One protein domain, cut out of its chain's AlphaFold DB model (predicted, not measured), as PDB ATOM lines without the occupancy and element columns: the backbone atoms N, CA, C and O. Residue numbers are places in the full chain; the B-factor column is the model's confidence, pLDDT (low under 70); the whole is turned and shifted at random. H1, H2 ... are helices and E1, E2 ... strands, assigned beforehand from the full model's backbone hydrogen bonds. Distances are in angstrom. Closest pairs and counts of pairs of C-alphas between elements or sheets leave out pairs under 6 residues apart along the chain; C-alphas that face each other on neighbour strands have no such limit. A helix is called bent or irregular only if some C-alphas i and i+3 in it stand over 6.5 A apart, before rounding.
ATOM      1  N   ASN A  16      53.355 -34.223  43.650       63.44
ATOM      2  CA  ASN A  16      54.729 -33.780  43.369       63.44
ATOM      3  C   ASN A  16      55.100 -32.423  44.018       63.44
ATOM      4  O   ASN A  16      55.881 -31.664  43.450       63.44
ATOM      5  N   GLY A  17      54.541 -32.105  45.194       62.59
ATOM      6  CA  GLY A  17      54.797 -30.844  45.906       62.59
ATOM      7  C   GLY A  17      54.002 -29.630  45.403       62.59
ATOM      8  O   GLY A  17      54.281 -28.517  45.838       62.59
ATOM      9  N   LEU A  18      53.027 -29.831  44.510       64.94
ATOM     10  CA  LEU A  18      52.094 -28.801  44.046       64.94
ATOM     11  C   LEU A  18      50.745 -28.944  44.747       64.94
ATOM     12  O   LEU A  18      50.265 -30.066  44.924       64.94
ATOM     13  N   THR A  19      50.134 -27.813  45.096       76.31
ATOM     14  CA  THR A  19      48.778 -27.758  45.649       76.31
ATOM     15  C   THR A  19      47.767 -28.201  44.598       76.31
ATOM     16  O   THR A  19      47.793 -27.711  43.466       76.31
ATOM     17  N   VAL A  20      46.874 -29.120  44.968       67.94
ATOM     18  CA  VAL A  20      45.697 -29.449  44.161       67.94
ATOM     19  C   VAL A  20      44.585 -28.467  44.496       67.94
ATOM     20  O   VAL A  20      44.140 -28.410  45.644       67.94
ATOM     21  N   LEU A  21      44.144 -27.695  43.504       68.38
ATOM     22  CA  LEU A  21      42.946 -26.869  43.652       68.38
ATOM     23  C   LEU A  21      41.705 -27.758  43.568       68.38
ATOM     24  O   LEU A  21      41.701 -28.748  42.837       68.38
ATOM     25  N   LYS A  22      40.675 -27.420  44.345       61.41
ATOM     26  CA  LYS A  22      39.446 -28.220  44.454       61.41
ATOM     27  C   LYS A  22      38.341 -27.670  43.559       61.41
ATOM     28  O   LYS A  22      38.211 -26.454  43.430       61.41
ATOM     29  N   SER A  23      37.428 -28.545  43.140       56.44
ATOM     30  CA  SER A  23      36.253 -28.203  42.324       56.44
ATOM     31  C   SER A  23      35.377 -27.092  42.906       56.44
ATOM     32  O   SER A  23      34.804 -26.299  42.164       56.44
ATOM     33  N   SER A  24      35.309 -26.950  44.236       55.19
ATOM     34  CA  SER A  24      34.591 -25.840  44.882       55.19
ATOM     35  C   SER A  24      35.139 -24.459  44.502       55.19
ATOM     36  O   SER A  24      34.406 -23.479  44.531       55.19
ATOM     37  N   GLU A  25      36.422 -24.361  44.143       59.78
ATOM     38  CA  GLU A  25      37.046 -23.110  43.695       59.78
ATOM     39  C   GLU A  25      36.712 -22.759  42.234       59.78
ATOM     40  O   GLU A  25      36.915 -21.613  41.818       59.78
ATOM     41  N   LEU A  26      36.157 -23.722  41.487       60.97
ATOM     42  CA  LEU A  26      35.673 -23.594  40.109       60.97
ATOM     43  C   LEU A  26      34.138 -23.607  40.017       60.97
ATOM     44  O   LEU A  26      33.589 -23.299  38.966       60.97
ATOM     45  N   ALA A  27      33.425 -23.886  41.112       55.03
ATOM     46  CA  ALA A  27      31.959 -23.957  41.147       55.03
ATOM     47  C   ALA A  27      31.253 -22.680  40.641       55.03
ATOM     48  O   ALA A  27      30.085 -22.736  40.262       55.03
ATOM     49  N   ARG A  28      31.957 -21.542  40.557       59.06
ATOM     50  CA  ARG A  28      31.423 -20.301  39.976       59.06
ATOM     51  C   ARG A  28      31.085 -20.390  38.483       59.06
ATOM     52  O   ARG A  28      30.249 -19.618  38.036       59.06
ATOM     53  N   PHE A  29      31.643 -21.343  37.732       54.88
ATOM     54  CA  PHE A  29      31.215 -21.582  36.341       54.88
ATOM     55  C   PHE A  29      29.809 -22.192  36.245       54.88
ATOM     56  O   PHE A  29      29.242 -22.239  35.164       54.88
ATOM     57  N   SER A  30      29.234 -22.646  37.365       51.59
ATOM     58  CA  SER A  30      27.839 -23.097  37.452       51.59
ATOM     59  C   SER A  30      26.890 -22.034  38.021       51.59
ATOM     60  O   SER A  30      25.733 -22.337  38.303       51.59
ATOM     61  N   ASN A  31      27.377 -20.812  38.278       55.19
ATOM     62  CA  ASN A  31      26.634 -19.835  39.067       55.19
ATOM     63  C   ASN A  31      25.505 -19.198  38.240       55.19
ATOM     64  O   ASN A  31      25.764 -18.422  37.322       55.19
ATOM     65  N   ASN A  32      24.255 -19.504  38.599       60.56
ATOM     66  CA  ASN A  32      23.054 -19.040  37.896       60.56
ATOM     67  C   ASN A  32      22.987 -17.515  37.724       60.56
ATOM     68  O   ASN A  32      22.491 -17.061  36.706       60.56
ATOM     69  N   GLU A  33      23.501 -16.731  38.676       60.03
ATOM     70  CA  GLU A  33      23.472 -15.257  38.615       60.03
ATOM     71  C   GLU A  33      24.341 -14.694  37.482       60.03
ATOM     72  O   GLU A  33      24.032 -13.651  36.912       60.03
ATOM     73  N   LEU A  34      25.438 -15.383  37.147       61.22
ATOM     74  CA  LEU A  34      26.293 -15.002  36.028       61.22
ATOM     75  C   LEU A  34      25.613 -15.314  34.701       61.22
ATOM     76  O   LEU A  34      25.593 -14.467  33.816       61.22
ATOM     77  N   GLN A  35      25.083 -16.535  34.580       64.44
ATOM     78  CA  GLN A  35      24.346 -16.948  33.393       64.44
ATOM     79  C   GLN A  35      23.166 -16.005  33.169       64.44
ATOM     80  O   GLN A  35      22.973 -15.537  32.062       64.44
ATOM     81  N   GLU A  36      22.454 -15.640  34.236       69.88
ATOM     82  CA  GLU A  36      21.391 -14.643  34.194       69.88
ATOM     83  C   GLU A  36      21.910 -13.282  33.700       69.88
ATOM     84  O   GLU A  36      21.334 -12.708  32.783       69.88
ATOM     85  N   ALA A  37      23.028 -12.780  34.234       69.06
ATOM     86  CA  ALA A  37      23.617 -11.520  33.774       69.06
ATOM     87  C   ALA A  37      24.046 -11.554  32.294       69.06
ATOM     88  O   ALA A  37      23.896 -10.548  31.607       69.06
ATOM     89  N   MET A  38      24.560 -12.689  31.812       66.00
ATOM     90  CA  MET A  38      24.925 -12.893  30.408       66.00
ATOM     91  C   MET A  38      23.694 -13.034  29.507       66.00
ATOM     92  O   MET A  38      23.673 -12.451  28.435       66.00
ATOM     93  N   ASP A  39      22.655 -13.742  29.952       71.00
ATOM     94  CA  ASP A  39      21.402 -13.915  29.207       71.00
ATOM     95  C   ASP A  39      20.651 -12.580  29.025       71.00
ATOM     96  O   ASP A  39      19.896 -12.425  28.069       71.00
ATOM     97  N   TYR A  40      20.848 -11.616  29.934       76.38
ATOM     98  CA  TYR A  40      20.337 -10.242  29.817       76.38
ATOM     99  C   TYR A  40      21.346  -9.252  29.214       76.38
ATOM    100  O   TYR A  40      21.028  -8.070  29.055       76.38
ATOM    101  N   CYS A  41      22.561  -9.704  28.900       65.12
ATOM    102  CA  CYS A  41      23.526  -8.946  28.122       65.12
ATOM    103  C   CYS A  41      23.261  -9.257  26.645       65.12
ATOM    104  O   CYS A  41      23.752 -10.248  26.123       65.12
ATOM    105  N   ASP A  42      22.475  -8.413  25.972       65.88
ATOM    106  CA  ASP A  42      22.107  -8.557  24.549       65.88
ATOM    107  C   ASP A  42      23.301  -8.363  23.569       65.88
ATOM    108  O   ASP A  42      23.101  -8.098  22.383       65.88
ATOM    109  N   GLU A  43      24.547  -8.469  24.047       66.88
ATOM    110  CA  GLU A  43      25.775  -8.317  23.261       66.88
ATOM    111  C   GLU A  43      26.583  -9.622  23.244       66.88
ATOM    112  O   GLU A  43      26.806 -10.250  24.283       66.88
ATOM    113  N   ASP A  44      27.055 -10.005  22.055       63.81
ATOM    114  CA  ASP A  44      27.963 -11.136  21.883       63.81
ATOM    115  C   ASP A  44      29.336 -10.797  22.479       63.81
ATOM    116  O   ASP A  44      29.977  -9.826  22.086       63.81
ATOM    117  N   PHE A  45      29.809 -11.618  23.418       64.06
ATOM    118  CA  PHE A  45      31.114 -11.430  24.050       64.06
ATOM    119  C   PHE A  45      32.215 -12.156  23.264       64.06
ATOM    120  O   PHE A  45      32.225 -13.389  23.172       64.06
ATOM    121  N   GLY A  46      33.172 -11.401  22.727       69.25
ATOM    122  CA  GLY A  46      34.294 -11.906  21.945       69.25
ATOM    123  C   GLY A  46      35.635 -11.879  22.685       69.25
ATOM    124  O   GLY A  46      35.790 -11.368  23.791       69.25
ATOM    125  N   VAL A  47      36.678 -12.403  22.032       72.06
ATOM    126  CA  VAL A  47      38.067 -12.306  22.535       72.06
ATOM    127  C   VAL A  47      38.517 -10.841  22.652       72.06
ATOM    128  O   VAL A  47      39.357 -10.529  23.496       72.06
ATOM    129  N   GLY A  48      37.959  -9.947  21.827       74.44
ATOM    130  CA  GLY A  48      38.244  -8.508  21.844       74.44
ATOM    131  C   GLY A  48      37.813  -7.795  23.130       74.44
ATOM    132  O   GLY A  48      38.450  -6.812  23.505       74.44
ATOM    133  N   ASP A  49      36.820  -8.332  23.840       80.50
ATOM    134  CA  ASP A  49      36.241  -7.728  25.050       80.50
ATOM    135  C   ASP A  49      36.986  -8.122  26.334       80.50
ATOM    136  O   ASP A  49      36.718  -7.618  27.429       80.50
ATOM    137  N   LEU A  50      37.960  -9.027  26.219       86.69
ATOM    138  CA  LEU A  50      38.787  -9.450  27.340       86.69
ATOM    139  C   LEU A  50      39.723  -8.329  27.798       86.69
ATOM    140  O   LEU A  50      40.352  -7.620  27.010       86.69
ATOM    141  N   ILE A  51      39.919  -8.241  29.114       90.00
ATOM    142  CA  ILE A  51      40.825  -7.258  29.709       90.00
ATOM    143  C   ILE A  51      42.265  -7.557  29.283       90.00
ATOM    144  O   ILE A  51      42.863  -8.571  29.663       90.00
ATOM    145  N   VAL A  52      42.852  -6.630  28.523       92.19
ATOM    146  CA  VAL A  52      44.248  -6.701  28.087       92.19
ATOM    147  C   VAL A  52      45.156  -6.073  29.135       92.19
ATOM    148  O   VAL A  52      45.267  -4.853  29.248       92.19
ATOM    149  N   VAL A  53      45.908  -6.912  29.844       92.88
ATOM    150  CA  VAL A  53      46.922  -6.461  30.795       92.88
ATOM    151  C   VAL A  53      48.260  -6.294  30.080       92.88
ATOM    152  O   VAL A  53      48.886  -7.251  29.605       92.88
ATOM    153  N   LYS A  54      48.727  -5.047  30.007       87.19
ATOM    154  CA  LYS A  54      50.015  -4.707  29.395       87.19
ATOM    155  C   LYS A  54      51.143  -4.865  30.410       87.19
ATOM    156  O   LYS A  54      51.043  -4.445  31.558       87.19
ATOM    157  N   THR A  55      52.265  -5.428  29.968       88.06
ATOM    158  CA  THR A  55      53.513  -5.337  30.732       88.06
ATOM    159  C   THR A  55      53.943  -3.865  30.816       88.06
ATOM    160  O   THR A  55      54.011  -3.211  29.769       88.06
ATOM    161  N   PRO A  56      54.256  -3.334  32.009       87.44
ATOM    162  CA  PRO A  56      54.639  -1.938  32.177       87.44
ATOM    163  C   PRO A  56      55.941  -1.606  31.441       87.44
ATOM    164  O   PRO A  56      56.841  -2.436  31.283       87.44
ATOM    165  N   ALA A  57      56.052  -0.353  31.006       82.44
ATOM    166  CA  ALA A  57      57.260   0.166  30.381       82.44
ATOM    167  C   ALA A  57      58.358   0.470  31.422       82.44
ATOM    168  O   ALA A  57      58.111   0.535  32.626       82.44
ATOM    169  N   ALA A  58      59.587   0.679  30.940       85.31
ATOM    170  CA  ALA A  58      60.721   1.202  31.715       85.31
ATOM    171  C   ALA A  58      61.101   0.420  32.996       85.31
ATOM    172  O   ALA A  58      61.757   0.961  33.892       85.31
ATOM    173  N   GLY A  59      60.735  -0.861  33.089       87.44
ATOM    174  CA  GLY A  59      61.104  -1.699  34.230       87.44
ATOM    175  C   GLY A  59      60.173  -1.582  35.435       87.44
ATOM    176  O   GLY A  59      60.606  -1.869  36.549       87.44
ATOM    177  N   GLY A  60      58.918  -1.158  35.244       92.00
ATOM    178  CA  GLY A  60      57.890  -1.255  36.281       92.00
ATOM    179  C   GLY A  60      57.688  -2.699  36.758       92.00
ATOM    180  O   GLY A  60      57.745  -3.640  35.969       92.00
ATOM    181  N   THR A  61      57.462  -2.893  38.054       94.81
ATOM    182  CA  THR A  61      57.357  -4.233  38.662       94.81
ATOM    183  C   THR A  61      55.962  -4.552  39.195       94.81
ATOM    184  O   THR A  61      55.798  -5.534  39.911       94.81
ATOM    185  N   ASN A  62      54.971  -3.721  38.873       95.75
ATOM    186  CA  ASN A  62      53.574  -3.940  39.229       95.75
ATOM    187  C   ASN A  62      52.742  -4.068  37.954       95.75
ATOM    188  O   ASN A  62      53.022  -3.408  36.952       95.75
ATOM    189  N   TRP A  63      51.726  -4.910  38.018       95.75
ATOM    190  CA  TRP A  63      50.679  -5.031  37.023       95.75
ATOM    191  C   TRP A  63      49.611  -3.977  37.272       95.75
ATOM    192  O   TRP A  63      49.230  -3.752  38.420       95.75
ATOM    193  N   THR A  64      49.119  -3.383  36.192       94.44
ATOM    194  CA  THR A  64      47.938  -2.525  36.204       94.44
ATOM    195  C   THR A  64      46.825  -3.259  35.471       94.44
ATOM    196  O   THR A  64      46.988  -3.615  34.303       94.44
ATOM    197  N   ILE A  65      45.726  -3.523  36.170       93.44
ATOM    198  CA  ILE A  65      44.542  -4.201  35.647       93.44
ATOM    199  C   ILE A  65      43.418  -3.172  35.634       93.44
ATOM    200  O   ILE A  65      42.931  -2.748  36.683       93.44
ATOM    201  N   GLU A  66      43.045  -2.734  34.439       90.38
ATOM    202  CA  GLU A  66      41.973  -1.766  34.235       90.38
ATOM    203  C   GLU A  66      40.653  -2.522  34.086       90.38
ATOM    204  O   GLU A  66      40.476  -3.311  33.159       90.38
ATOM    205  N   THR A  67      39.741  -2.313  35.033       86.25
ATOM    206  CA  THR A  67      38.407  -2.925  35.039       86.25
ATOM    207  C   THR A  67      37.340  -1.834  34.987       86.25
ATOM    208  O   THR A  67      37.619  -0.672  35.285       86.25
ATOM    209  N   ILE A  68      36.084  -2.203  34.721       83.38
ATOM    210  CA  ILE A  68      34.949  -1.272  34.851       83.38
ATOM    211  C   ILE A  68      34.785  -0.717  36.280       83.38
ATOM    212  O   ILE A  68      34.222   0.357  36.466       83.38
ATOM    213  N   ALA A  69      35.306  -1.421  37.292       85.38
ATOM    214  CA  ALA A  69      35.312  -0.981  38.687       85.38
ATOM    215  C   ALA A  69      36.495  -0.049  39.022       85.38
ATOM    216  O   ALA A  69      36.611   0.419  40.155       85.38
ATOM    217  N   GLY A  70      37.371   0.220  38.049       89.00
ATOM    218  CA  GLY A  70      38.558   1.054  38.187       89.00
ATOM    219  C   GLY A  70      39.871   0.284  38.040       89.00
ATOM    220  O   GLY A  70      39.909  -0.905  37.711       89.00
ATOM    221  N   GLU A  71      40.960   1.010  38.277       91.88
ATOM    222  CA  GLU A  71      42.332   0.522  38.169       91.88
ATOM    223  C   GLU A  71      42.745  -0.265  39.422       91.88
ATOM    224  O   GLU A  71      42.634   0.221  40.551       91.88
ATOM    225  N   GLN A  72      43.268  -1.473  39.220       92.06
ATOM    226  CA  GLN A  72      43.857  -2.307  40.266       92.06
ATOM    227  C   GLN A  72      45.357  -2.468  40.016       92.06
ATOM    228  O   GLN A  72      45.780  -2.799  38.908       92.06
ATOM    229  N   VAL A  73      46.167  -2.260  41.057       94.94
ATOM    230  CA  VAL A  73      47.625  -2.422  40.990       94.94
ATOM    231  C   VAL A  73      48.042  -3.649  41.792       94.94
ATOM    232  O   VAL A  73      47.916  -3.673  43.017       94.94
ATOM    233  N   GLU A  74      48.592  -4.652  41.112       95.25
ATOM    234  CA  GLU A  74      48.977  -5.932  41.712       95.25
ATOM    235  C   GLU A  74      50.471  -6.220  41.528       95.25
ATOM    236  O   GLU A  74      51.071  -5.910  40.502       95.25
ATOM    237  N   LYS A  75      51.109  -6.853  42.517       96.06
ATOM    238  CA  LYS A  75      52.513  -7.295  42.384       96.06
ATOM    239  C   LYS A  75      52.647  -8.576  41.567       96.06
ATOM    240  O   LYS A  75      53.681  -8.811  40.945       96.06
ATOM    241  N   THR A  76      51.621  -9.416  41.609       97.19
ATOM    242  CA  THR A  76      51.572 -10.691  40.906       97.19
ATOM    243  C   THR A  76      50.176 -10.925  40.362       97.19
ATOM    244  O   THR A  76      49.211 -10.511  40.985       97.19
ATOM    245  N   ILE A  77      50.082 -11.610  39.224       97.12
ATOM    246  CA  ILE A  77      48.812 -12.126  38.701       97.12
ATOM    247  C   ILE A  77      48.807 -13.630  38.933       97.12
ATOM    248  O   ILE A  77      49.704 -14.324  38.453       97.12
ATOM    249  N   ARG A  78      47.811 -14.133  39.663       96.56
ATOM    250  CA  ARG A  78      47.653 -15.560  39.964       96.56
ATOM    251  C   ARG A  78      46.346 -16.089  39.381       96.56
ATOM    252  O   ARG A  78      45.295 -15.492  39.588       96.56
ATOM    253  N   GLY A  79      46.412 -17.216  38.680       95.81
ATOM    254  CA  GLY A  79      45.234 -17.848  38.089       95.81
ATOM    255  C   GLY A  79      45.560 -19.067  37.234       95.81
ATOM    256  O   GLY A  79      46.723 -19.454  37.094       95.81
ATOM    257  N   ILE A  80      44.528 -19.676  36.656       96.12
ATOM    258  CA  ILE A  80      44.655 -20.827  35.761       96.12
ATOM    259  C   ILE A  80      45.112 -20.352  34.382       96.12
ATOM    260  O   ILE A  80      44.510 -19.448  33.805       96.12
ATOM    261  N   LEU A  81      46.161 -20.967  33.830       97.31
ATOM    262  CA  LEU A  81      46.624 -20.692  32.466       97.31
ATOM    263  C   LEU A  81      45.717 -21.393  31.450       97.31
ATOM    264  O   LEU A  81      46.068 -22.448  30.934       97.31
ATOM    265  N   VAL A  82      44.544 -20.828  31.172       94.94
ATOM    266  CA  VAL A  82      43.504 -21.500  30.377       94.94
ATOM    267  C   VAL A  82      43.858 -21.620  28.898       94.94
ATOM    268  O   VAL A  82      43.479 -22.599  28.265       94.94
ATOM    269  N   TYR A  83      44.634 -20.682  28.349       95.06
ATOM    270  CA  TYR A  83      45.086 -20.732  26.960       95.06
ATOM    271  C   TYR A  83      46.428 -20.015  26.756       95.06
ATOM    272  O   TYR A  83      46.784 -19.073  27.470       95.06
ATOM    273  N   VAL A  84      47.189 -20.473  25.760       94.19
ATOM    274  CA  VAL A  84      48.418 -19.821  25.296       94.19
ATOM    275  C   VAL A  84      48.296 -19.610  23.799       94.19
ATOM    276  O   VAL A  84      48.523 -20.538  23.018       94.19
ATOM    277  N   GLN A  85      48.035 -18.373  23.393       90.88
ATOM    278  CA  GLN A  85      48.087 -18.010  21.988       90.88
ATOM    279  C   GLN A  85      49.538 -17.841  21.558       90.88
ATOM    280  O   GLN A  85      50.359 -17.181  22.209       90.88
ATOM    281  N   ARG A  86      49.854 -18.468  20.432       90.25
ATOM    282  CA  ARG A  86      51.160 -18.429  19.798       90.25
ATOM    283  C   ARG A  86      50.966 -17.821  18.422       90.25
ATOM    284  O   ARG A  86      50.203 -18.371  17.648       90.25
ATOM    285  N   VAL A 171      50.521 -14.569  23.828       92.88
ATOM    286  CA  VAL A 171      49.507 -14.046  24.745       92.88
ATOM    287  C   VAL A 171      49.124 -15.166  25.701       92.88
ATOM    288  O   VAL A 171      48.871 -16.295  25.274       92.88
ATOM    289  N   LEU A 172      49.164 -14.874  26.997       95.94
ATOM    290  CA  LEU A 172      48.724 -15.792  28.043       95.94
ATOM    291  C   LEU A 172      47.316 -15.394  28.464       95.94
ATOM    292  O   LEU A 172      47.087 -14.224  28.756       95.94
ATOM    293  N   PHE A 173      46.414 -16.365  28.523       95.94
ATOM    294  CA  PHE A 173      45.059 -16.177  29.022       95.94
ATOM    295  C   PHE A 173      45.012 -16.741  30.437       95.94
ATOM    296  O   PHE A 173      45.183 -17.950  30.623       95.94
ATOM    297  N   ILE A 174      44.862 -15.861  31.428       96.56
ATOM    298  CA  ILE A 174      44.899 -16.223  32.847       96.56
ATOM    299  C   ILE A 174      43.533 -15.994  33.469       96.56
ATOM    300  O   ILE A 174      43.102 -14.856  33.620       96.56
ATOM    301  N   LEU A 175      42.879 -17.072  33.880       93.56
ATOM    302  CA  LEU A 175      41.623 -17.006  34.609       93.56
ATOM    303  C   LEU A 175      41.911 -16.910  36.105       93.56
ATOM    304  O   LEU A 175      42.344 -17.889  36.724       93.56
ATOM    305  N   ARG A 176      41.721 -15.723  36.687       92.00
ATOM    306  CA  ARG A 176      41.900 -15.536  38.131       92.00
ATOM    307  C   ARG A 176      40.785 -16.262  38.896       92.00
ATOM    308  O   ARG A 176      39.729 -16.580  38.347       92.00
ATOM    309  N   LYS A 177      41.013 -16.514  40.194       82.44
ATOM    310  CA  LYS A 177      39.907 -16.648  41.173       82.44
ATOM    311  C   LYS A 177      39.021 -15.401  41.020       82.44
ATOM    312  O   LYS A 177      39.531 -14.431  40.528       82.44
ATOM    313  N   ASP A 178      37.763 -15.332  41.391       79.88
ATOM    314  CA  ASP A 178      36.953 -14.091  41.284       79.88
ATOM    315  C   ASP A 178      36.629 -13.573  39.857       79.88
ATOM    316  O   ASP A 178      35.519 -13.090  39.655       79.88
ATOM    317  N   ASP A 179      37.495 -13.739  38.853       83.81
ATOM    318  CA  ASP A 179      37.176 -13.410  37.461       83.81
ATOM    319  C   ASP A 179      36.351 -14.527  36.797       83.81
ATOM    320  O   ASP A 179      36.523 -15.728  37.061       83.81
ATOM    321  N   ILE A 180      35.467 -14.101  35.897       79.38
ATOM    322  CA  ILE A 180      34.661 -14.966  35.025       79.38
ATOM    323  C   ILE A 180      35.400 -15.243  33.718       79.38
ATOM    324  O   ILE A 180      35.470 -16.384  33.265       79.38
ATOM    325  N   TYR A 181      35.977 -14.190  33.141       85.12
ATOM    326  CA  TYR A 181      36.726 -14.237  31.897       85.12
ATOM    327  C   TYR A 181      38.232 -14.147  32.156       85.12
ATOM    328  O   TYR A 181      38.660 -13.522  33.129       85.12
ATOM    329  N   PRO A 182      39.067 -14.762  31.306       91.44
ATOM    330  CA  PRO A 182      40.509 -14.704  31.471       91.44
ATOM    331  C   PRO A 182      41.083 -13.331  31.110       91.44
ATOM    332  O   PRO A 182      40.705 -12.714  30.119       91.44
ATOM    333  N   LEU A 183      42.101 -12.906  31.853       94.19
ATOM    334  CA  LEU A 183      42.939 -11.767  31.488       94.19
ATOM    335  C   LEU A 183      43.837 -12.124  30.301       94.19
ATOM    336  O   LEU A 183      44.476 -13.181  30.303       94.19
ATOM    337  N   MET A 184      43.971 -11.211  29.338       94.38
ATOM    338  CA  MET A 184      44.907 -11.326  28.219       94.38
ATOM    339  C   MET A 184      46.231 -10.635  28.538       94.38
ATOM    340  O   MET A 184      46.327  -9.409  28.564       94.38
ATOM    341  N   ILE A 185      47.293 -11.416  28.714       94.38
ATOM    342  CA  ILE A 185      48.622 -10.902  29.056       94.38
ATOM    343  C   ILE A 185      49.541 -11.020  27.846       94.38
ATOM    344  O   ILE A 185      49.998 -12.111  27.488       94.38
ATOM    345  N   ARG A 186      49.850  -9.880  27.220       90.31
ATOM    346  CA  ARG A 186      50.787  -9.821  26.089       90.31
ATOM    347  C   ARG A 186      52.224  -9.946  26.587       90.31
ATOM    348  O   ARG A 186      52.726  -9.084  27.308       90.31
ATOM    349  N   VAL A 187      52.909 -11.008  26.171       92.69
ATOM    350  CA  VAL A 187      54.294 -11.276  26.565       92.69
ATOM    351  C   VAL A 187      55.241 -10.429  25.719       92.69
ATOM    352  O   VAL A 187      55.336 -10.601  24.505       92.69
ATOM    353  N   GLN A 188      55.980  -9.534  26.370       88.31
ATOM    354  CA  GLN A 188      56.982  -8.696  25.703       88.31
ATOM    355  C   GLN A 188      58.194  -9.512  25.216       88.31
ATOM    356  O   GLN A 188      58.509 -10.541  25.823       88.31
ATOM    357  N   PRO A 189      58.951  -9.036  24.202       87.00
ATOM    358  CA  PRO A 189      60.090  -9.766  23.632       87.00
ATOM    359  C   PRO A 189      61.110 -10.261  24.665       87.00
ATOM    360  O   PRO A 189      61.552 -11.409  24.612       87.00
ATOM    361  N   GLY A 190      61.420  -9.427  25.664       89.00
ATOM    362  CA  GLY A 190      62.341  -9.772  26.752       89.00
ATOM    363  C   GLY A 190      61.882 -10.942  27.632       89.00
ATOM    364  O   GLY A 190      62.704 -11.532  28.326       89.00
ATOM    365  N   SER A 191      60.605 -11.322  27.566       93.75
ATOM    366  CA  SER A 191      59.982 -12.402  28.342       93.75
ATOM    367  C   SER A 191      59.613 -13.623  27.486       93.75
ATOM    368  O   SER A 191      59.115 -14.628  27.983       93.75
ATOM    369  N   LEU A 192      59.844 -13.603  26.171       92.25
ATOM    370  CA  LEU A 192      59.461 -14.745  25.328       92.25
ATOM    371  C   LEU A 192      60.261 -16.003  25.676       92.25
ATOM    372  O   LEU A 192      59.713 -17.107  25.731       92.25
ATOM    373  N   LYS A 193      61.563 -15.845  25.944       91.62
ATOM    374  CA  LYS A 193      62.471 -16.968  26.214       91.62
ATOM    375  C   LYS A 193      62.119 -17.700  27.510       91.62
ATOM    376  O   LYS A 193      62.072 -18.930  27.516       91.62
ATOM    377  N   ASN A 194      61.898 -16.973  28.605       95.00
ATOM    378  CA  ASN A 194      61.633 -17.585  29.908       95.00
ATOM    379  C   ASN A 194      60.205 -18.155  29.989       95.00
ATOM    380  O   ASN A 194      60.057 -19.280  30.462       95.00
ATOM    381  N   ILE A 195      59.198 -17.482  29.425       97.25
ATOM    382  CA  ILE A 195      57.827 -18.008  29.335       97.25
ATOM    383  C   ILE A 195      57.760 -19.251  28.441       97.25
ATOM    384  O   ILE A 195      57.176 -20.261  28.828       97.25
ATOM    385  N   THR A 196      58.431 -19.246  27.283       94.75
ATOM    386  CA  THR A 196      58.494 -20.440  26.420       94.75
ATOM    387  C   THR A 196      59.148 -21.614  27.144       94.75
ATOM    388  O   THR A 196      58.673 -22.746  27.041       94.75
ATOM    389  N   LYS A 197      60.232 -21.363  27.890       96.38
ATOM    390  CA  LYS A 197      60.885 -22.394  28.703       96.38
ATOM    391  C   LYS A 197      59.942 -22.925  29.784       96.38
ATOM    392  O   LYS A 197      59.828 -24.139  29.907       96.38
ATOM    393  N   PHE A 198      59.256 -22.042  30.509       97.50
ATOM    394  CA  PHE A 198      58.293 -22.407  31.545       97.50
ATOM    395  C   PHE A 198      57.205 -23.341  30.998       97.50
ATOM    396  O   PHE A 198      57.051 -24.454  31.496       97.50
ATOM    397  N   ILE A 199      56.534 -22.956  29.907       96.50
ATOM    398  CA  ILE A 199      55.460 -23.759  29.299       96.50
ATOM    399  C   ILE A 199      55.986 -25.124  28.831       96.50
ATOM    400  O   ILE A 199      55.359 -26.149  29.089       96.50
ATOM    401  N   LYS A 200      57.171 -25.171  28.204       95.44
ATOM    402  CA  LYS A 200      57.809 -26.435  27.783       95.44
ATOM    403  C   LYS A 200      58.171 -27.350  28.958       95.44
ATOM    404  O   LYS A 200      58.280 -28.558  28.768       95.44
ATOM    405  N   GLN A 201      58.381 -26.798  30.151       96.00
ATOM    406  CA  GLN A 201      58.713 -27.564  31.351       96.00
ATOM    407  C   GLN A 201      57.478 -28.115  32.075       96.00
ATOM    408  O   GLN A 201      57.621 -29.093  32.810       96.00
ATOM    409  N   ILE A 202      56.278 -27.565  31.844       95.88
ATOM    410  CA  ILE A 202      55.039 -28.012  32.503       95.88
ATOM    411  C   ILE A 202      54.814 -29.528  32.356       95.88
ATOM    412  O   ILE A 202      54.671 -30.184  33.390       95.88
ATOM    413  N   PRO A 203      54.861 -30.145  31.155       93.38
ATOM    414  CA  PRO A 203      54.639 -31.588  31.032       93.38
ATOM    415  C   PRO A 203      55.662 -32.431  31.806       93.38
ATOM    416  O   PRO A 203      55.315 -33.483  32.338       93.38
ATOM    417  N   ALA A 204      56.909 -31.962  31.908       93.19
ATOM    418  CA  ALA A 204      57.975 -32.666  32.619       93.19
ATOM    419  C   ALA A 204      57.838 -32.569  34.149       93.19
ATOM    420  O   ALA A 204      58.171 -33.520  34.853       93.19
ATOM    421  N   VAL A 205      57.354 -31.432  34.660       91.75
ATOM    422  CA  VAL A 205      57.241 -31.160  36.103       91.75
ATOM    423  C   VAL A 205      55.873 -31.577  36.646       91.75
ATOM    424  O   VAL A 205      55.787 -32.336  37.608       91.75
ATOM    425  N   ALA A 206      54.801 -31.100  36.017       91.38
ATOM    426  CA  ALA A 206      53.431 -31.243  36.497       91.38
ATOM    427  C   ALA A 206      52.728 -32.499  35.962       91.38
ATOM    428  O   ALA A 206      51.768 -32.965  36.569       91.38
ATOM    429  N   LYS A 207      53.200 -33.060  34.834       94.62
ATOM    430  CA  LYS A 207      52.589 -34.215  34.140       94.62
ATOM    431  C   LYS A 207      51.117 -33.996  33.754       94.62
ATOM    432  O   LYS A 207      50.349 -34.947  33.632       94.62
ATOM    433  N   VAL A 208      50.735 -32.738  33.548       93.69
ATOM    434  CA  VAL A 208      49.408 -32.305  33.097       93.69
ATOM    435  C   VAL A 208      49.571 -31.252  31.991       93.69
ATOM    436  O   VAL A 208      50.637 -30.638  31.902       93.69
ATOM    437  N   PRO A 209      48.570 -31.048  31.119       95.31
ATOM    438  CA  PRO A 209      48.568 -29.926  30.182       95.31
ATOM    439  C   PRO A 209      48.502 -28.576  30.912       95.31
ATOM    440  O   PRO A 209      48.026 -28.497  32.043       95.31
ATOM    441  N   TYR A 210      48.948 -27.502  30.253       95.88
ATOM    442  CA  TYR A 210      49.039 -26.174  30.873       95.88
ATOM    443  C   TYR A 210      47.687 -25.599  31.320       95.88
ATOM    444  O   TYR A 210      47.658 -24.878  32.310       95.88
ATOM    445  N   PHE A 211      46.577 -25.969  30.668       94.50
ATOM    446  CA  PHE A 211      45.225 -25.544  31.062       94.50
ATOM    447  C   PHE A 211      44.767 -26.132  32.401       94.50
ATOM    448  O   PHE A 211      43.755 -25.720  32.951       94.50
ATOM    449  N   ARG A 212      45.543 -27.060  32.970       94.94
ATOM    450  CA  ARG A 212      45.363 -27.580  34.328       94.94
ATOM    451  C   ARG A 212      46.328 -26.966  35.333       94.94
ATOM    452  O   ARG A 212      46.439 -27.477  36.440       94.94
ATOM    453  N   CYS A 213      47.072 -25.931  34.968       96.38
ATOM    454  CA  CYS A 213      48.063 -25.320  35.842       96.38
ATOM    455  C   CYS A 213      47.571 -23.977  36.367       96.38
ATOM    456  O   CYS A 213      47.273 -23.070  35.590       96.38
ATOM    457  N   GLU A 214      47.585 -23.829  37.688       96.38
ATOM    458  CA  GLU A 214      47.558 -22.522  38.325       96.38
ATOM    459  C   GLU A 214      48.978 -21.963  38.350       96.38
ATOM    460  O   GLU A 214      49.922 -22.608  38.830       96.38
ATOM    461  N   ILE A 215      49.133 -20.754  37.826       97.69
ATOM    462  CA  ILE A 215      50.414 -20.073  37.738       97.69
ATOM    463  C   ILE A 215      50.354 -18.719  38.433       97.69
ATOM    464  O   ILE A 215      49.296 -18.116  38.585       97.69
ATOM    465  N   GLU A 216      51.523 -18.236  38.824       98.25
ATOM    466  CA  GLU A 216      51.737 -16.879  39.305       98.25
ATOM    467  C   GLU A 216      52.725 -16.173  38.373       98.25
ATOM    468  O   GLU A 216      53.789 -16.717  38.058       98.25
ATOM    469  N   LEU A 217      52.370 -14.968  37.933       98.38
ATOM    470  CA  LEU A 217      53.198 -14.100  37.109       98.38
ATOM    471  C   LEU A 217      53.681 -12.904  37.923       98.38
ATOM    472  O   LEU A 217      52.874 -12.120  38.416       98.38
ATOM    473  N   SER A 218      54.993 -12.721  38.008       97.94
ATOM    474  CA  SER A 218      55.629 -11.548  38.614       97.94
ATOM    475  C   SER A 218      56.464 -10.780  37.591       97.94
ATOM    476  O   SER A 218      56.773 -11.294  36.513       97.94
ATOM    477  N   LEU A 219      56.820  -9.539  37.926       97.75
ATOM    478  CA  LEU A 219      57.654  -8.678  37.094       97.75
ATOM    479  C   LEU A 219      58.968  -8.348  37.797       97.75
ATOM    480  O   LEU A 219      58.983  -7.939  38.959       97.75
ATOM    481  N   THR A 220      60.069  -8.464  37.066       96.12
ATOM    482  CA  THR A 220      61.395  -8.005  37.492       96.12
ATOM    483  C   THR A 220      61.902  -6.928  36.545       96.12
ATOM    484  O   THR A 220      61.574  -6.903  35.357       96.12
ATOM    485  N   LYS A 221      62.700  -6.009  37.082       96.44
ATOM    486  CA  LYS A 221      63.374  -4.986  36.291       96.44
ATOM    487  C   LYS A 221      64.681  -5.553  35.741       96.44
ATOM    488  O   LYS A 221      65.560  -5.910  36.517       96.44
ATOM    489  N   GLU A 222      64.816  -5.575  34.422       94.94
ATOM    490  CA  GLU A 222      65.964  -6.132  33.701       94.94
ATOM    491  C   GLU A 222      66.519  -5.139  32.675       94.94
ATOM    492  O   GLU A 222      65.864  -4.156  32.324       94.94
ATOM    493  N   LYS A 223      67.735  -5.389  32.169       92.50
ATOM    494  CA  LYS A 223      68.374  -4.560  31.131       92.50
ATOM    495  C   LYS A 223      68.473  -5.289  29.801       92.50
ATOM    496  O   LYS A 223      68.969  -6.410  29.721       92.50
ATOM    497  N   SER A 224      68.017  -4.635  28.737       85.25
ATOM    498  CA  SER A 224      68.214  -5.107  27.363       85.25
ATOM    499  C   SER A 224      69.693  -5.044  26.964       85.25
ATOM    500  O   SER A 224      70.498  -4.376  27.614       85.25
ATOM    501  N   GLN A 225      70.057  -5.681  25.845       81.00
ATOM    502  CA  GLN A 225      71.423  -5.623  25.305       81.00
ATOM    503  C   GLN A 225      71.890  -4.180  25.028       81.00
ATOM    504  O   GLN A 225      73.068  -3.878  25.179       81.00
ATOM    505  N   GLY A 226      70.961  -3.275  24.694       83.00
ATOM    506  CA  GLY A 226      71.218  -1.841  24.517       83.00
ATOM    507  C   GLY A 226      71.184  -1.016  25.811       83.00
ATOM    508  O   GLY A 226      71.110   0.207  25.746       83.00
ATOM    509  N   GLY A 227      71.160  -1.655  26.986       88.06
ATOM    510  CA  GLY A 227      71.197  -0.993  28.294       88.06
ATOM    511  C   GLY A 227      69.885  -0.345  28.750       88.06
ATOM    512  O   GLY A 227      69.855   0.233  29.835       88.06
ATOM    513  N   LYS A 228      68.805  -0.447  27.962       89.25
ATOM    514  CA  LYS A 228      67.477   0.064  28.337       89.25
ATOM    515  C   LYS A 228      66.810  -0.868  29.342       89.25
ATOM    516  O   LYS A 228      66.773  -2.080  29.101       89.25
ATOM    517  N   ASP A 229      66.269  -0.289  30.405       94.19
ATOM    518  CA  ASP A 229      65.485  -0.999  31.409       94.19
ATOM    519  C   ASP A 229      64.146  -1.478  30.821       94.19
ATOM    520  O   ASP A 229      63.471  -0.740  30.099       94.19
ATOM    521  N   PHE A 230      63.743  -2.701  31.152       92.06
ATOM    522  CA  PHE A 230      62.455  -3.278  30.778       92.06
ATOM    523  C   PHE A 230      61.929  -4.196  31.884       92.06
ATOM    524  O   PHE A 230      62.669  -4.594  32.783       92.06
ATOM    525  N   SER A 231      60.642  -4.523  31.817       94.56
ATOM    526  CA  SER A 231      59.999  -5.439  32.757       94.56
ATOM    527  C   SER A 231      59.956  -6.845  32.175       94.56
ATOM    528  O   SER A 231      59.379  -7.062  31.106       94.56
ATOM    529  N   GLN A 232      60.577  -7.801  32.860       96.12
ATOM    530  CA  GLN A 232      60.577  -9.207  32.477       96.12
ATOM    531  C   GLN A 232      59.534  -9.979  33.293       96.12
ATOM    532  O   GLN A 232      59.494  -9.885  34.517       96.12
ATOM    533  N   ILE A 233      58.692 -10.754  32.611       97.38
ATOM    534  CA  ILE A 233      57.675 -11.607  33.232       97.38
ATOM    535  C   ILE A 233      58.343 -12.885  33.717       97.38
ATOM    536  O   ILE A 233      58.961 -13.587  32.921       97.38
ATOM    537  N   HIS A 234      58.158 -13.239  34.982       97.31
ATOM    538  CA  HIS A 234      58.534 -14.538  35.529       97.31
ATOM    539  C   HIS A 234      57.285 -15.331  35.889       97.31
ATOM    540  O   HIS A 234      56.449 -14.860  36.653       97.31
ATOM    541  N   ALA A 235      57.184 -16.548  35.356       98.00
ATOM    542  CA  ALA A 235      56.105 -17.471  35.671       98.00
ATOM    543  C   ALA A 235      56.563 -18.523  36.685       98.00
ATOM    544  O   ALA A 235      57.652 -19.096  36.561       98.00
ATOM    545  N   LYS A 236      55.702 -18.802  37.659       97.44
ATOM    546  CA  LYS A 236      55.857 -19.879  38.634       97.44
ATOM    547  C   LYS A 236      54.626 -20.772  38.589       97.44
ATOM    548  O   LYS A 236      53.506 -20.280  38.565       97.44
ATOM    549  N   LEU A 237      54.836 -22.083  38.612       96.81
ATOM    550  CA  LEU A 237      53.762 -23.053  38.801       96.81
ATOM    551  C   LEU A 237      53.438 -23.112  40.298       96.81
ATOM    552  O   LEU A 237      54.338 -23.386  41.095       96.81
ATOM    553  N   VAL A 238      52.193 -22.813  40.670       95.25
ATOM    554  CA  VAL A 238      51.773 -22.729  42.081       95.25
ATOM    555  C   VAL A 238      50.780 -23.817  42.472       95.25
ATOM    556  O   VAL A 238      50.775 -24.235  43.627       95.25
ATOM    557  N   GLY A 239      50.022 -24.347  41.512       92.44
ATOM    558  CA  GLY A 239      49.069 -25.421  41.751       92.44
ATOM    559  C   GLY A 239      48.665 -26.129  40.466       92.44
ATOM    560  O   GLY A 239      48.992 -25.683  39.362       92.44
ATOM    561  N   ILE A 240      47.974 -27.255  40.612       94.25
ATOM    562  CA  ILE A 240      47.392 -28.004  39.498       94.25
ATOM    563  C   ILE A 240      45.928 -28.339  39.784       94.25
ATOM    564  O   ILE A 240      45.553 -28.616  40.920       94.25
ATOM    565  N   LEU A 241      45.112 -28.333  38.738       88.44
ATOM    566  CA  LEU A 241      43.744 -28.833  38.772       88.44
ATOM    567  C   LEU A 241      43.751 -30.357  38.701       88.44
ATOM    568  O   LEU A 241      44.614 -30.964  38.044       88.44
ATOM    569  N   ASP A 242      42.752 -30.989  39.311       87.88
ATOM    570  CA  ASP A 242      42.475 -32.391  39.030       87.88
ATOM    571  C   ASP A 242      42.015 -32.586  37.568       87.88
ATOM    572  O   ASP A 242      42.061 -31.671  36.737       87.88
ATOM    573  N   ARG A 243      41.711 -33.828  37.185       88.38
ATOM    574  CA  ARG A 243      41.312 -34.108  35.802       88.38
ATOM    575  C   ARG A 243      39.922 -33.552  35.495       88.38
ATOM    576  O   ARG A 243      39.774 -32.994  34.420       88.38
ATOM    577  N   ALA A 244      38.950 -33.720  36.388       85.25
ATOM    578  CA  ALA A 244      37.564 -33.332  36.136       85.25
ATOM    579  C   ALA A 244      37.452 -31.810  35.983       85.25
ATOM    580  O   ALA A 244      36.944 -31.318  34.979       85.25
ATOM    581  N   ASP A 245      38.061 -31.084  36.914       84.69
ATOM    582  CA  ASP A 245      38.196 -29.631  36.886       84.69
ATOM    583  C   ASP A 245      38.950 -29.144  35.641       84.69
ATOM    584  O   ASP A 245      38.609 -28.139  35.019       84.69
ATOM    585  N   GLY A 246      39.981 -29.894  35.251       88.25
ATOM    586  CA  GLY A 246      40.752 -29.633  34.049       88.25
ATOM    587  C   GLY A 246      39.963 -29.753  32.748       88.25
ATOM    588  O   GLY A 246      40.198 -28.958  31.841       88.25
ATOM    589  N   GLU A 247      39.059 -30.728  32.649       88.12
ATOM    590  CA  GLU A 247      38.187 -30.873  31.477       88.12
ATOM    591  C   GLU A 247      37.175 -29.725  31.408       88.12
ATOM    592  O   GLU A 247      37.000 -29.155  30.337       88.12
ATOM    593  N   LEU A 248      36.618 -29.278  32.541       85.06
ATOM    594  CA  LEU A 248      35.736 -28.102  32.567       85.06
ATOM    595  C   LEU A 248      36.447 -26.838  32.069       85.06
ATOM    596  O   LEU A 248      35.877 -26.068  31.298       85.06
ATOM    597  N   ILE A 249      37.700 -26.615  32.480       87.38
ATOM    598  CA  ILE A 249      38.498 -25.497  31.957       87.38
ATOM    599  C   ILE A 249      38.772 -25.660  30.462       87.38
ATOM    600  O   ILE A 249      38.744 -24.678  29.714       87.38
ATOM    601  N   LYS A 250      39.046 -26.887  30.015       88.88
ATOM    602  CA  LYS A 250      39.296 -27.150  28.605       88.88
ATOM    603  C   LYS A 250      38.061 -26.820  27.761       88.88
ATOM    604  O   LYS A 250      38.188 -26.054  26.814       88.88
ATOM    605  N   GLU A 251      36.900 -27.344  28.131       84.31
ATOM    606  CA  GLU A 251      35.649 -27.184  27.383       84.31
ATOM    607  C   GLU A 251      35.180 -25.722  27.352       84.31
ATOM    608  O   GLU A 251      34.860 -25.205  26.285       84.31
ATOM    609  N   ASN A 252      35.200 -25.030  28.497       81.38
ATOM    610  CA  ASN A 252      34.644 -23.675  28.598       81.38
ATOM    611  C   ASN A 252      35.592 -22.568  28.119       81.38
ATOM    612  O   ASN A 252      35.133 -21.494  27.745       81.38
ATOM    613  N   PHE A 253      36.908 -22.799  28.143       86.81
ATOM    614  CA  PHE A 253      37.886 -21.761  27.804       86.81
ATOM    615  C   PHE A 253      38.852 -22.200  26.721       86.81
ATOM    616  O   PHE A 253      39.007 -21.492  25.732       86.81
ATOM    617  N   TRP A 254      39.532 -23.334  26.893       90.19
ATOM    618  CA  TRP A 254      40.584 -23.725  25.953       90.19
ATOM    619  C   TRP A 254      40.023 -23.989  24.553       90.19
ATOM    620  O   TRP A 254      40.530 -23.415  23.598       90.19
ATOM    621  N   ASP A 255      38.975 -24.810  24.426       83.56
ATOM    622  CA  ASP A 255      38.367 -25.171  23.139       83.56
ATOM    623  C   ASP A 255      37.739 -23.928  22.467       83.56
ATOM    624  O   ASP A 255      37.905 -23.714  21.262       83.56
ATOM    625  N   VAL A 256      37.104 -23.051  23.255       81.69
ATOM    626  CA  VAL A 256      36.511 -21.784  22.785       81.69
ATOM    627  C   VAL A 256      37.581 -20.806  22.296       81.69
ATOM    628  O   VAL A 256      37.503 -20.324  21.174       81.69
ATOM    629  N   LEU A 257      38.626 -20.546  23.086       83.75
ATOM    630  CA  LEU A 257      39.708 -19.628  22.704       83.75
ATOM    631  C   LEU A 257      40.560 -20.191  21.565       83.75
ATOM    632  O   LEU A 257      41.038 -19.440  20.717       83.75
ATOM    633  N   HIS A 258      40.763 -21.507  21.527       83.00
ATOM    634  CA  HIS A 258      41.515 -22.151  20.460       83.00
ATOM    635  C   HIS A 258      40.772 -22.069  19.123       83.00
ATOM    636  O   HIS A 258      41.381 -21.706  18.119       83.00
ATOM    637  N   SER A 259      39.464 -22.343  19.123       75.50
ATOM    638  CA  SER A 259      38.624 -22.189  17.931       75.50
ATOM    639  C   SER A 259      38.415 -20.722  17.549       75.50
ATOM    640  O   SER A 259      38.483 -20.398  16.371       75.50
ATOM    641  N   GLY A 260      38.243 -19.821  18.519       70.62
ATOM    642  CA  GLY A 260      38.104 -18.382  18.287       70.62
ATOM    643  C   GLY A 260      39.356 -17.750  17.678       70.62
ATOM    644  O   GLY A 260      39.244 -16.978  16.740       70.62
ATOM    645  N   VAL A 261      40.559 -18.125  18.129       67.25
ATOM    646  CA  VAL A 261      41.809 -17.662  17.496       67.25
ATOM    647  C   VAL A 261      41.987 -18.237  16.093       67.25
ATOM    648  O   VAL A 261      42.528 -17.548  15.233       67.25
ATOM    649  N   ALA A 262      41.547 -19.475  15.854       58.00
ATOM    650  CA  ALA A 262      41.523 -20.023  14.502       58.00
ATOM    651  C   ALA A 262      40.575 -19.219  13.595       58.00
ATOM    652  O   ALA A 262      40.943 -18.943  12.469       58.00
ATOM    653  N   LYS A 263      39.426 -18.761  14.109       57.31
ATOM    654  CA  LYS A 263      38.480 -17.913  13.364       57.31
ATOM    655  C   LYS A 263      38.929 -16.461  13.203       57.31
ATOM    656  O   LYS A 263      38.744 -15.913  12.136       57.31
ATOM    657  N   GLN A 264      39.561 -15.838  14.201       55.53
ATOM    658  CA  GLN A 264      40.116 -14.479  14.065       55.53
ATOM    659  C   GLN A 264      41.234 -14.413  13.019       55.53
ATOM    660  O   GLN A 264      41.411 -13.383  12.380       55.53
ATOM    661  N   ALA A 265      41.976 -15.512  12.836       51.78
ATOM    662  CA  ALA A 265      42.889 -15.656  11.708       51.78
ATOM    663  C   ALA A 265      42.166 -15.572  10.355       51.78
ATOM    664  O   ALA A 265      42.756 -15.079   9.403       51.78
ATOM    665  N   ASP A 266      40.911 -16.021  10.306       43.59
ATOM    666  CA  ASP A 266      40.071 -16.041   9.111       43.59
ATOM    667  C   ASP A 266      39.247 -14.734   8.950       43.59
ATOM    668  O   ASP A 266      39.014 -14.301   7.828       43.59
ATOM    669  N   GLU A 267      38.836 -14.070  10.043       44.19
ATOM    670  CA  GLU A 267      37.987 -12.857  10.055       44.19
ATOM    671  C   GLU A 267      38.770 -11.539   9.866       44.19
ATOM    672  O   GLU A 267      38.290 -10.670   9.136       44.19
ATOM    673  N   GLU A 268      39.994 -11.394  10.420       45.06
ATOM    674  CA  GLU A 268      40.873 -10.219  10.167       45.06
ATOM    675  C   GLU A 268      41.201 -10.045   8.662       45.06
ATOM    676  O   GLU A 268      41.672  -8.988   8.255       45.06
ATOM    677  N   LEU A 269      40.935 -11.067   7.838       39.34
ATOM    678  CA  LEU A 269      41.097 -11.070   6.379       39.34
ATOM    679  C   LEU A 269      39.865 -10.546   5.621       39.34
ATOM    680  O   LEU A 269      39.975 -10.223   4.447       39.34
TER     681      LEU A 269
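Overview. This is residues 16 to 86 and 171 to 269 of the 281 residues of an uncharacterized protein of Gimesia alba (UniProt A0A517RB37). Look first for a strongly twisted six-stranded sheet, with the long hairpin E7 and E8 making its longest strands, H3 packed along E8, and the two arms of the bent helix H4 covering part of E4. Beside this body sits the small hairpin E2 and E3, which runs on into E4; at a far end lie H1 and H2, with residues 35 to 45 sticking out. The 170 printed residues hold four named helices and eight strands, in the order E1 H1 H2 E2 E3 E4 E5 E6 H3 E7 E8 H4; the mixed sheet runs E1 E8 E7 E4 E5 E6, and the class is mixed, helices and strands. The whole is compact, with a radius of gyration of the C-alphas of 16.7 A and spans of 51 by 40 by 34 A.

Along the chain. Find E1, residues 18 to 21, from C-alpha 18 at (52.094, -28.801, 44.046). Beside it E8, residues 229 to 241, is 36.1 A long, and E7, residues 213 to 223, is 29.4 A. Next come E4, residues 76 to 86, 22.5 A, E5, residues 171 to 175, and E6, residues 183 to 186. E2 is residues 63 to 67 and E3 residues 70 to 74. H1 is residues 27 to 30, H2 residues 32 to 39, and H3, residues 189 to 205, 24.9 A long, is irregular: C-alphas 190 and 193 are 7.2 A apart. By its hydrogen bonds H4, residues 243 to 267, was assigned as one helix, but it is bent, with C-alphas 252 and 255 6.8 A apart; H4a is residues 243 to 252, and H4b, residues 255 to 267, ends at C-alpha 267, (37.987, -12.857, 10.055).

Arrangement. In the sheet, check N 240 and O 19, 2.9 A, for parallel E1 and E8; N 218 and O 234, 2.9 A, for the hairpin E7 and E8; N 215 and O 79, 2.8 A, for antiparallel E7 and E4. E4 bends by 92 degrees at residue 80; beyond it look for N 82 and O 173, 3.0 A, to antiparallel E5, then N 172 and O 185, 2.9 A, in the hairpin E5 and E6. The hairpin E2 and E3 has N 65 and O 72 at 2.8 A. H3 is on the sheet, at a height of 8.2 A, along E8 at 12 degrees on the local plane; their closest C-alphas, Ser 191 and Gln 232, are 5.3 A apart. H4a is on the sheet across E4, at 64 degrees on the local plane, with closest C-alphas Val 82 and Ile 249, 6.6 A apart. H4b is over E4, and the closest C-alphas are those of Tyr 83 and Leu 257, 6.9 A. H1 and H2 are not on the sheet and meet only through their link. O i to N i+4 pairs are all within hydrogen-bond range in H2 and H4a, 9 of 13 in H3 and 8 of 9 in H4b; H1 is too short for such a pair.

Size, cuts and confidence. The two C-alphas farthest apart, of Asn 32 and Gly 226, are 52.9 A apart. Residues 87 to 170 are not printed, and C-alphas 86 and 171 are 6.8 A apart across this cut. The link from H2 to E2 is long, 23 residues. Confidence is under 70 at residues 16 to 18, 20 to 38, 41 to 46 and 261 to 269; the mean pLDDT of the printed part is 83.9.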